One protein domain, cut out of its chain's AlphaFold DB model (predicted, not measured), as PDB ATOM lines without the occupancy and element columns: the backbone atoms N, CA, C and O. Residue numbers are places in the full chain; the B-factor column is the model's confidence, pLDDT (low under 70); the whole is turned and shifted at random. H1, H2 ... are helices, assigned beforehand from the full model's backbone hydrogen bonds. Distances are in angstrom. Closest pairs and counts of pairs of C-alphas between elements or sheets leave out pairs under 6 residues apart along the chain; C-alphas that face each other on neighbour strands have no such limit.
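Overview. This is residues 333 to 381 and 404 to 430 of the 606 residues of a protein of Sarcoptes scabiei (UniProt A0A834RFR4). The longest helix, H4, crosses H6 at one end of the domain, while H6 and H3 run side by side in the middle. At the other end of the long axis H1 and H2 fold back on each other as a helical hairpin, and the very short H5 sits apart from the other helices near the cut. The printed part has 76 residues with six named helices, H1 to H6 in order along the chain, and no named strand; the class is all helix. The whole is compact, with a radius of gyration of the C-alphas of 12.9 A, and spans 37 by 29 by 20 A.

Arrangement. H4, residues 367 to 381, touches H6, residues 414 to 425, with residues 369 to 373 alone. The closest C-alphas are those of Ala 373 and Leu 421, 6.9 A apart, and the two helices are about perpendicular at 73 degrees, only just past a steep tilt. H6 touches H3, residues 354 to 364, with residues 414 to 418 alone. They run the same way at a shallow tilt of 20 degrees, and their closest C-alphas, Trp 357 and Trp 414, are 5.3 A apart. H3 is close to H4 but not clearly touching, with the closest C-alphas, Val 361 and Ile 370, 8.0 A apart. H2, residues 344 to 352, is close to H3 but not clearly touching, about perpendicular at 76 degrees; the closest C-alphas, Ile 350 and Ile 356, are 6.5 A apart. H1, residues 333 to 342, touches H2 and forms a helical hairpin with it, opposite ways at a steep tilt of 44 degrees, with the C-alphas of Ala 340 and Lys 347 closest at 3.9 A. H5, residues 404 to 407, touches no helix, and it is only just apart from H4, at 8.5 A. The helix packing is mostly crossed, touching helices standing at large tilts, but only just: of three touching pairs one is at a shallow tilt. In H1, H2, H3 and H6 every O i to N i+4 pair is within hydrogen-bond range, in H4 10 of 11 are, and H5 is too short for such a pair.

Along the chain. H4 is 21.4 A from first to last C-alpha, H3 15.8 A, H6 15.7 A, H1 14.2 A, H2 12.0 A and H5 5.1 A. C-alpha 333, where H1 begins, is at (41.532, -47.540, 16.770). H4 begins at C-alpha 367, (56.809, -40.632, 26.013), and H6 ends at C-alpha 425, (55.747, -44.365, 13.826).

Size, cuts and confidence. The two C-alphas farthest apart, those of Ala 342 and Lys 379, are 37.4 A apart. Residues 382 to 403 are not printed, and C-alphas 381 and 404 are 17.3 A apart across this cut. Of the links that are printed whole, those from H1 to H2, H2 to H3 and H3 to H4 are tight, and that from H5 to H6 is short. The mean pLDDT of the printed part is 84.3; it is under 70 in residues 378 to 381 and 404 to 411.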
ATOM      1  N   TYR A 333      42.300 -48.716  17.151       91.75
ATOM      2  CA  TYR A 333      41.532 -47.540  16.770       91.75
ATOM      3  C   TYR A 333      40.409 -47.905  15.782       91.75
ATOM      4  O   TYR A 333      39.354 -47.280  15.830       91.75
ATOM      5  N   LYS A 334      40.592 -48.937  14.934       89.88
ATOM      6  CA  LYS A 334      39.544 -49.414  14.012       89.88
ATOM      7  C   LYS A 334      38.299 -49.873  14.769       89.88
ATOM      8  O   LYS A 334      37.188 -49.708  14.276       89.88
ATOM      9  N   ASP A 335      38.473 -50.473  15.944       90.31
ATOM     10  CA  ASP A 335      37.352 -50.977  16.739       90.31
ATOM     11  C   ASP A 335      36.655 -49.853  17.515       90.31
ATOM     12  O   ASP A 335      35.435 -49.878  17.629       90.31
ATOM     13  N   LEU A 336      37.381 -48.801  17.915       92.75
ATOM     14  CA  LEU A 336      36.774 -47.550  18.389       92.75
ATOM     15  C   LEU A 336      35.962 -46.852  17.279       92.75
ATOM     16  O   LEU A 336      34.803 -46.504  17.501       92.75
ATOM     17  N   GLU A 337      36.518 -46.718  16.069       91.81
ATOM     18  CA  GLU A 337      35.807 -46.183  14.893       91.81
ATOM     19  C   GLU A 337      34.508 -46.975  14.618       91.81
ATOM     20  O   GLU A 337      33.448 -46.383  14.404       91.81
ATOM     21  N   ARG A 338      34.548 -48.313  14.714       90.69
ATOM     22  CA  ARG A 338      33.373 -49.197  14.572       90.69
ATOM     23  C   ARG A 338      32.373 -49.062  15.725       90.69
ATOM     24  O   ARG A 338      31.173 -49.034  15.471       90.69
ATOM     25  N   SER A 339      32.821 -48.936  16.974       91.69
ATOM     26  CA  SER A 339      31.938 -48.673  18.122       91.69
ATOM     27  C   SER A 339      31.186 -47.345  17.972       91.69
ATOM     28  O   SER A 339      29.984 -47.290  18.232       91.69
ATOM     29  N   ALA A 340      31.852 -46.297  17.475       92.00
ATOM     30  CA  ALA A 340      31.225 -45.012  17.158       92.00
ATOM     31  C   ALA A 340      30.211 -45.095  15.994       92.00
ATOM     32  O   ALA A 340      29.268 -44.307  15.940       92.00
ATOM     33  N   GLN A 341      30.375 -46.046  15.070       91.06
ATOM     34  CA  GLN A 341      29.389 -46.334  14.020       91.06
ATOM     35  C   GLN A 341      28.203 -47.161  14.546       91.06
ATOM     36  O   GLN A 341      27.072 -46.944  14.119       91.06
ATOM     37  N   ALA A 342      28.443 -48.083  15.484       89.69
ATOM     38  CA  ALA A 342      27.436 -49.013  15.997       89.69
ATOM     39  C   ALA A 342      26.444 -48.390  16.998       89.69
ATOM     40  O   ALA A 342      25.302 -48.838  17.078       89.69
ATOM     41  N   CYS A 343      26.847 -47.380  17.779       87.88
ATOM     42  CA  CYS A 343      25.977 -46.771  18.788       87.88
ATOM     43  C   CYS A 343      26.224 -45.264  18.952       87.88
ATOM     44  O   CYS A 343      27.345 -44.831  19.213       87.88
ATOM     45  N   HIS A 344      25.153 -44.459  18.922       89.44
ATOM     46  CA  HIS A 344      25.234 -43.008  19.143       89.44
ATOM     47  C   HIS A 344      25.857 -42.639  20.501       89.44
ATOM     48  O   HIS A 344      26.619 -41.679  20.591       89.44
ATOM     49  N   ARG A 345      25.583 -43.409  21.562       89.31
ATOM     50  CA  ARG A 345      26.141 -43.146  22.899       89.31
ATOM     51  C   ARG A 345      27.637 -43.475  22.972       89.31
ATOM     52  O   ARG A 345      28.387 -42.728  23.584       89.31
ATOM     53  N   MET A 346      28.102 -44.502  22.252       92.06
ATOM     54  CA  MET A 346      29.542 -44.733  22.054       92.06
ATOM     55  C   MET A 346      30.183 -43.617  21.218       92.06
ATOM     56  O   MET A 346      31.267 -43.160  21.560       92.06
ATOM     57  N   LYS A 347      29.510 -43.134  20.164       92.56
ATOM     58  CA  LYS A 347      29.983 -42.018  19.325       92.56
ATOM     59  C   LYS A 347      30.200 -40.730  20.123       92.56
ATOM     60  O   LYS A 347      31.231 -40.092  19.956       92.56
ATOM     61  N   PHE A 348      29.246 -40.379  20.986       91.88
ATOM     62  CA  PHE A 348      29.341 -39.240  21.903       91.88
ATOM     63  C   PHE A 348      30.573 -39.378  22.812       91.88
ATOM     64  O   PHE A 348      31.488 -38.563  22.743       91.88
ATOM     65  N   LEU A 349      30.678 -40.492  23.548       92.19
ATOM     66  CA  LEU A 349      31.824 -40.765  24.425       92.19
ATOM     67  C   LEU A 349      33.173 -40.709  23.675       92.19
ATOM     68  O   LEU A 349      34.120 -40.113  24.169       92.19
ATOM     69  N   ILE A 350      33.277 -41.282  22.472       92.06
ATOM     70  CA  ILE A 350      34.536 -41.335  21.700       92.06
ATOM     71  C   ILE A 350      34.953 -39.967  21.139       92.06
ATOM     72  O   ILE A 350      36.151 -39.700  21.017       92.06
ATOM     73  N   ASN A 351      33.995 -39.106  20.793       89.06
ATOM     74  CA  ASN A 351      34.274 -37.796  20.208       89.06
ATOM     75  C   ASN A 351      34.555 -36.744  21.289       89.06
ATOM     76  O   ASN A 351      35.561 -36.029  21.227       89.06
ATOM     77  N   ASP A 352      33.674 -36.662  22.284       86.38
ATOM     78  CA  ASP A 352      33.705 -35.623  23.307       86.38
ATOM     79  C   ASP A 352      34.712 -35.963  24.426       86.38
ATOM     80  O   ASP A 352      35.448 -35.088  24.895       86.38
ATOM     81  N   GLU A 353      34.873 -37.245  24.796       88.75
ATOM     82  CA  GLU A 353      35.861 -37.654  25.801       88.75
ATOM     83  C   GLU A 353      37.240 -37.940  25.204       88.75
ATOM     84  O   GLU A 353      37.656 -39.073  24.941       88.75
ATOM     85  N   GLN A 354      38.048 -36.886  25.150       89.44
ATOM     86  CA  GLN A 354      39.468 -36.965  24.799       89.44
ATOM     87  C   GLN A 354      40.288 -37.933  25.686       89.44
ATOM     88  O   GLN A 354      41.414 -38.279  25.330       89.44
ATOM     89  N   LEU A 355      39.742 -38.413  26.814       90.56
ATOM     90  CA  LEU A 355      40.346 -39.437  27.673       90.56
ATOM     91  C   LEU A 355      40.570 -40.777  26.949       90.56
ATOM     92  O   LEU A 355      41.620 -41.392  27.147       90.56
ATOM     93  N   ILE A 356      39.635 -41.210  26.097       93.56
ATOM     94  CA  ILE A 356      39.722 -42.502  25.394       93.56
ATOM     95  C   ILE A 356      40.913 -42.477  24.425       93.56
ATOM     96  O   ILE A 356      41.824 -43.304  24.516       93.56
ATOM     97  N   TRP A 357      40.992 -41.442  23.586       93.44
ATOM     98  CA  TRP A 357      42.131 -41.208  22.694       93.44
ATOM     99  C   TRP A 357      43.448 -40.969  23.447       93.44
ATOM    100  O   TRP A 357      44.495 -41.462  23.027       93.44
ATOM    101  N   LYS A 358      43.423 -40.272  24.590       91.38
ATOM    102  CA  LYS A 358      44.592 -40.062  25.465       91.38
ATOM    103  C   LYS A 358      45.152 -41.376  26.005       91.38
ATOM    104  O   LYS A 358      46.373 -41.535  26.066       91.38
ATOM    105  N   GLN A 359      44.287 -42.326  26.357       92.38
ATOM    106  CA  GLN A 359      44.695 -43.659  26.793       92.38
ATOM    107  C   GLN A 359      45.231 -44.502  25.625       92.38
ATOM    108  O   GLN A 359      46.294 -45.111  25.757       92.38
ATOM    109  N   LEU A 360      44.576 -44.462  24.462       93.19
ATOM    110  CA  LEU A 360      45.029 -45.141  23.242       93.19
ATOM    111  C   LEU A 360      46.424 -44.651  22.794       93.19
ATOM    112  O   LEU A 360      47.314 -45.452  22.502       93.19
ATOM    113  N   VAL A 361      46.665 -43.334  22.820       93.25
ATOM    114  CA  VAL A 361      47.984 -42.740  22.536       93.25
ATOM    115  C   VAL A 361      49.047 -43.237  23.519       93.25
ATOM    116  O   VAL A 361      50.128 -43.632  23.085       93.25
ATOM    117  N   LYS A 362      48.747 -43.266  24.825       91.56
ATOM    118  CA  LYS A 362      49.662 -43.793  25.856       91.56
ATOM    119  C   LYS A 362      49.952 -45.290  25.705       91.56
ATOM    120  O   LYS A 362      51.030 -45.729  26.095       91.56
ATOM    121  N   TYR A 363      49.012 -46.073  25.173       92.75
ATOM    122  CA  TYR A 363      49.185 -47.513  24.976       92.75
ATOM    123  C   TYR A 363      50.118 -47.844  23.798       92.75
ATOM    124  O   TYR A 363      50.966 -48.733  23.921       92.75
ATOM    125  N   HIS A 364      49.999 -47.121  22.677       91.38
ATOM    126  CA  HIS A 364      50.793 -47.401  21.474       91.38
ATOM    127  C   HIS A 364      52.117 -46.626  21.368       91.38
ATOM    128  O   HIS A 364      53.030 -47.121  20.708       91.38
ATOM    129  N   PHE A 365      52.248 -45.439  21.971       93.06
ATOM    130  CA  PHE A 365      53.397 -44.551  21.737       93.06
ATOM    131  C   PHE A 365      54.217 -44.275  22.999       93.06
ATOM    132  O   PHE A 365      53.686 -44.078  24.090       93.06
ATOM    133  N   THR A 366      55.541 -44.212  22.845       91.88
ATOM    134  CA  THR A 366      56.452 -43.870  23.945       91.88
ATOM    135  C   THR A 366      56.350 -42.388  24.316       91.88
ATOM    136  O   THR A 366      55.996 -41.550  23.479       91.88
ATOM    137  N   LYS A 367      56.733 -42.035  25.558       89.75
ATOM    138  CA  LYS A 367      56.809 -40.632  26.013       89.75
ATOM    139  C   LYS A 367      57.544 -39.746  24.995       89.75
ATOM    140  O   LYS A 367      57.065 -38.657  24.694       89.75
ATOM    141  N   ASP A 368      58.646 -40.222  24.412       88.12
ATOM    142  CA  ASP A 368      59.458 -39.445  23.468       88.12
ATOM    143  C   ASP A 368      58.848 -39.302  22.068       88.12
ATOM    144  O   ASP A 368      58.991 -38.247  21.450       88.12
ATOM    145  N   GLN A 369      58.097 -40.296  21.581       90.50
ATOM    146  CA  GLN A 369      57.315 -40.158  20.345       90.50
ATOM    147  C   GLN A 369      56.222 -39.093  20.508       90.50
ATOM    148  O   GLN A 369      56.066 -38.222  19.649       90.50
ATOM    149  N   ILE A 370      55.516 -39.108  21.643       89.12
ATOM    150  CA  ILE A 370      54.479 -38.123  21.975       89.12
ATOM    151  C   ILE A 370      55.108 -36.727  22.154       89.12
ATOM    152  O   ILE A 370      54.651 -35.752  21.555       89.12
ATOM    153  N   ARG A 371      56.216 -36.630  22.901       85.06
ATOM    154  CA  ARG A 371      57.018 -35.408  23.099       85.06
ATOM    155  C   ARG A 371      57.528 -34.833  21.772       85.06
ATOM    156  O   ARG A 371      57.496 -33.614  21.593       85.06
ATOM    157  N   TRP A 372      57.941 -35.682  20.823       88.44
ATOM    158  CA  TRP A 372      58.292 -35.265  19.462       88.44
ATOM    159  C   TRP A 372      57.097 -34.621  18.746       88.44
ATOM    160  O   TRP A 372      57.242 -33.528  18.202       88.44
ATOM    161  N   ALA A 373      55.918 -35.249  18.776       85.50
ATOM    162  CA  ALA A 373      54.735 -34.728  18.086       85.50
ATOM    163  C   ALA A 373      54.225 -33.411  18.696       85.50
ATOM    164  O   ALA A 373      53.860 -32.500  17.956       85.50
ATOM    165  N   ILE A 374      54.295 -33.247  20.022       81.88
ATOM    166  CA  ILE A 374      53.986 -31.974  20.697       81.88
ATOM    167  C   ILE A 374      54.977 -30.875  20.264       81.88
ATOM    168  O   ILE A 374      54.556 -29.779  19.884       81.88
ATOM    169  N   LYS A 375      56.292 -31.163  20.251       81.44
ATOM    170  CA  LYS A 375      57.320 -30.223  19.754       81.44
ATOM    171  C   LYS A 375      57.133 -29.899  18.254       81.44
ATOM    172  O   LYS A 375      57.397 -28.770  17.849       81.44
ATOM    173  N   PHE A 376      56.654 -30.847  17.443       78.56
ATOM    174  CA  PHE A 376      56.374 -30.657  16.013       78.56
ATOM    175  C   PHE A 376      55.129 -29.791  15.764       78.56
ATOM    176  O   PHE A 376      55.205 -28.816  15.020       78.56
ATOM    177  N   ASN A 377      54.012 -30.076  16.439       70.69
ATOM    178  CA  ASN A 377      52.769 -29.318  16.282       70.69
ATOM    179  C   ASN A 377      52.943 -27.841  16.672       70.69
ATOM    180  O   ASN A 377      52.486 -26.976  15.928       70.69
ATOM    181  N   LYS A 378      53.692 -27.534  17.747       67.06
ATOM    182  CA  LYS A 378      54.051 -26.142  18.089       67.06
ATOM    183  C   LYS A 378      54.708 -25.405  16.912       67.06
ATOM    184  O   LYS A 378      54.308 -24.287  16.603       67.06
ATOM    185  N   LYS A 379      55.680 -26.024  16.225       59.00
ATOM    186  CA  LYS A 379      56.386 -25.393  15.090       59.00
ATOM    187  C   LYS A 379      55.476 -25.103  13.892       59.00
ATOM    188  O   LYS A 379      55.709 -24.117  13.201       59.00
ATOM    189  N   ASN A 380      54.432 -25.905  13.678       53.72
ATOM    190  CA  ASN A 380      53.462 -25.666  12.605       53.72
ATOM    191  C   ASN A 380      52.452 -24.560  12.963       53.72
ATOM    192  O   ASN A 380      52.089 -23.773  12.093       53.72
ATOM    193  N   VAL A 381      52.039 -24.446  14.234       52.38
ATOM    194  CA  VAL A 381      51.153 -23.354  14.691       52.38
ATOM    195  C   VAL A 381      51.842 -21.992  14.544       52.38
ATOM    196  O   VAL A 381      51.267 -21.073  13.963       52.38
ATOM    197  N   PHE A 404      54.400 -29.381  32.165       55.75
ATOM    198  CA  PHE A 404      53.913 -28.868  30.882       55.75
ATOM    199  C   PHE A 404      53.008 -29.888  30.168       55.75
ATOM    200  O   PHE A 404      51.989 -29.505  29.586       55.75
ATOM    201  N   PHE A 405      53.358 -31.179  30.216       60.25
ATOM    202  CA  PHE A 405      52.575 -32.251  29.603       60.25
ATOM    203  C   PHE A 405      51.178 -32.347  30.216       60.25
ATOM    204  O   PHE A 405      50.203 -32.372  29.468       60.25
ATOM    205  N   GLU A 406      51.055 -32.340  31.546       60.75
ATOM    206  CA  GLU A 406      49.752 -32.387  32.216       60.75
ATOM    207  C   GLU A 406      48.936 -31.115  31.967       60.75
ATOM    208  O   GLU A 406      47.779 -31.208  31.545       60.75
ATOM    209  N   LYS A 407      49.559 -29.937  32.096       57.34
ATOM    210  CA  LYS A 407      48.917 -28.620  31.931       57.34
ATOM    211  C   LYS A 407      48.326 -28.384  30.536       57.34
ATOM    212  O   LYS A 407      47.301 -27.725  30.414       57.34
ATOM    213  N   ASN A 408      48.928 -28.958  29.490       56.06
ATOM    214  CA  ASN A 408      48.428 -28.870  28.108       56.06
ATOM    215  C   ASN A 408      47.550 -30.078  27.720       56.06
ATOM    216  O   ASN A 408      46.994 -30.124  26.622       56.06
ATOM    217  N   SER A 409      47.404 -31.077  28.600       60.34
ATOM    218  CA  SER A 409      46.721 -32.338  28.276       60.34
ATOM    219  C   SER A 409      45.192 -32.246  28.181       60.34
ATOM    220  O   SER A 409      44.571 -33.248  27.812       60.34
ATOM    221  N   CYS A 410      44.616 -31.089  28.527       55.72
ATOM    222  CA  CYS A 410      43.179 -30.798  28.491       55.72
ATOM    223  C   CYS A 410      42.739 -30.049  27.219       55.72
ATOM    224  O   CYS A 410      41.602 -30.210  26.798       55.72
ATOM    225  N   GLU A 411      43.623 -29.261  26.597       65.00
ATOM    226  CA  GLU A 411      43.326 -28.490  25.371       65.00
ATOM    227  C   GLU A 411      43.766 -29.230  24.091       65.00
ATOM    228  O   GLU A 411      43.315 -28.947  22.982       65.00
ATOM    229  N   MET A 412      44.647 -30.224  24.225       75.81
ATOM    230  CA  MET A 412      45.128 -31.016  23.098       75.81
ATOM    231  C   MET A 412      44.081 -32.038  22.632       75.81
ATOM    232  O   MET A 412      43.710 -32.929  23.389       75.81
ATOM    233  N   ASN A 413      43.670 -31.973  21.362       86.75
ATOM    234  CA  ASN A 413      42.890 -33.041  20.728       86.75
ATOM    235  C   ASN A 413      43.788 -34.285  20.515       86.75
ATOM    236  O   ASN A 413      44.782 -34.244  19.780       86.75
ATOM    237  N   TRP A 414      43.452 -35.382  21.197       90.25
ATOM    238  CA  TRP A 414      44.271 -36.598  21.269       90.25
ATOM    239  C   TRP A 414      44.061 -37.538  20.073       90.25
ATOM    240  O   TRP A 414      44.974 -38.279  19.723       90.25
ATOM    241  N   GLU A 415      42.914 -37.462  19.400       91.12
ATOM    242  CA  GLU A 415      42.589 -38.171  18.152       91.12
ATOM    243  C   GLU A 415      43.518 -37.743  16.993       91.12
ATOM    244  O   GLU A 415      44.215 -38.557  16.379       91.12
ATOM    245  N   ARG A 416      43.623 -36.433  16.731       89.94
ATOM    246  CA  ARG A 416      44.529 -35.866  15.716       89.94
ATOM    247  C   ARG A 416      45.989 -36.178  16.038       89.94
ATOM    248  O   ARG A 416      46.772 -36.469  15.131       89.94
ATOM    249  N   LEU A 417      46.354 -36.158  17.322       90.81
ATOM    250  CA  LEU A 417      47.671 -36.587  17.787       90.81
ATOM    251  C   LEU A 417      47.903 -38.082  17.520       90.81
ATOM    252  O   LEU A 417      48.955 -38.434  16.985       90.81
ATOM    253  N   PHE A 418      46.928 -38.945  17.818       92.69
ATOM    254  CA  PHE A 418      46.980 -40.378  17.531       92.69
ATOM    255  C   PHE A 418      47.214 -40.637  16.041       92.69
ATOM    256  O   PHE A 418      48.160 -41.336  15.681       92.69
ATOM    257  N   HIS A 419      46.419 -40.035  15.153       91.94
ATOM    258  CA  HIS A 419      46.576 -40.236  13.713       91.94
ATOM    259  C   HIS A 419      47.898 -39.664  13.168       91.94
ATOM    260  O   HIS A 419      48.486 -40.265  12.263       91.94
ATOM    261  N   CYS A 420      48.403 -38.559  13.731       90.06
ATOM    262  CA  CYS A 420      49.726 -38.010  13.416       90.06
ATOM    263  C   CYS A 420      50.854 -38.984  13.805       90.06
ATOM    264  O   CYS A 420      51.698 -39.326  12.972       90.06
ATOM    265  N   LEU A 421      50.830 -39.485  15.045       91.12
ATOM    266  CA  LEU A 421      51.792 -40.460  15.562       91.12
ATOM    267  C   LEU A 421      51.731 -41.778  14.775       91.12
ATOM    268  O   LEU A 421      52.767 -42.246  14.303       91.12
ATOM    269  N   ARG A 422      50.526 -42.309  14.527       91.56
ATOM    270  CA  ARG A 422      50.262 -43.498  13.695       91.56
ATOM    271  C   ARG A 422      50.905 -43.370  12.316       91.56
ATOM    272  O   ARG A 422      51.594 -44.289  11.883       91.56
ATOM    273  N   LYS A 423      50.709 -42.232  11.637       89.69
ATOM    274  CA  LYS A 423      51.235 -41.996  10.282       89.69
ATOM    275  C   LYS A 423      52.768 -41.933  10.235       89.69
ATOM    276  O   LYS A 423      53.334 -42.189   9.177       89.69
ATOM    277  N   LYS A 424      53.441 -41.604  11.347       88.50
ATOM    278  CA  LYS A 424      54.910 -41.495  11.403       88.50
ATOM    279  C   LYS A 424      55.621 -42.716  11.993       88.50
ATOM    280  O   LYS A 424      56.690 -43.073  11.510       88.50
ATOM    281  N   PHE A 425      55.075 -43.318  13.048       88.31
ATOM    282  CA  PHE A 425      55.747 -44.365  13.826       88.31
ATOM    283  C   PHE A 425      55.102 -45.755  13.684       88.31
ATOM    284  O   PHE A 425      55.690 -46.738  14.134       88.31
ATOM    285  N   GLY A 426      53.931 -45.850  13.043       87.31
ATOM    286  CA  GLY A 426      53.107 -47.061  13.021       87.31
ATOM    287  C   GLY A 426      52.305 -47.249  14.313       87.31
ATOM    288  O   GLY A 426      52.437 -46.481  15.259       87.31
ATOM    289  N   VAL A 427      51.444 -48.265  14.350       87.75
ATOM    290  CA  VAL A 427      50.739 -48.689  15.573       87.75
ATOM    291  C   VAL A 427      51.595 -49.739  16.290       87.75
ATOM    292  O   VAL A 427      52.278 -50.530  15.638       87.75
ATOM    293  N   LYS A 428      51.577 -49.764  17.627       85.62
ATOM    294  CA  LYS A 428      52.202 -50.843  18.412       85.62
ATOM    295  C   LYS A 428      51.410 -52.137  18.226       85.62
ATOM    296  O   LYS A 428      50.240 -52.181  18.593       85.62
ATOM    297  N   GLU A 429      52.059 -53.171  17.700       82.44
ATOM    298  CA  GLU A 429      51.464 -54.494  17.492       82.44
ATOM    299  C   GLU A 429      51.957 -55.478  18.562       82.44
ATOM    300  O   GLU A 429      53.158 -55.727  18.679       82.44
ATOM    301  N   GLU A 430      51.029 -56.046  19.334       81.69
ATOM    302  CA  GLU A 430      51.311 -57.056  20.358       81.69
ATOM    303  C   GLU A 430      50.551 -58.352  20.054       81.69
ATOM    304  O   GLU A 430      49.390 -58.333  19.654       81.69
TER     305      GLU A 430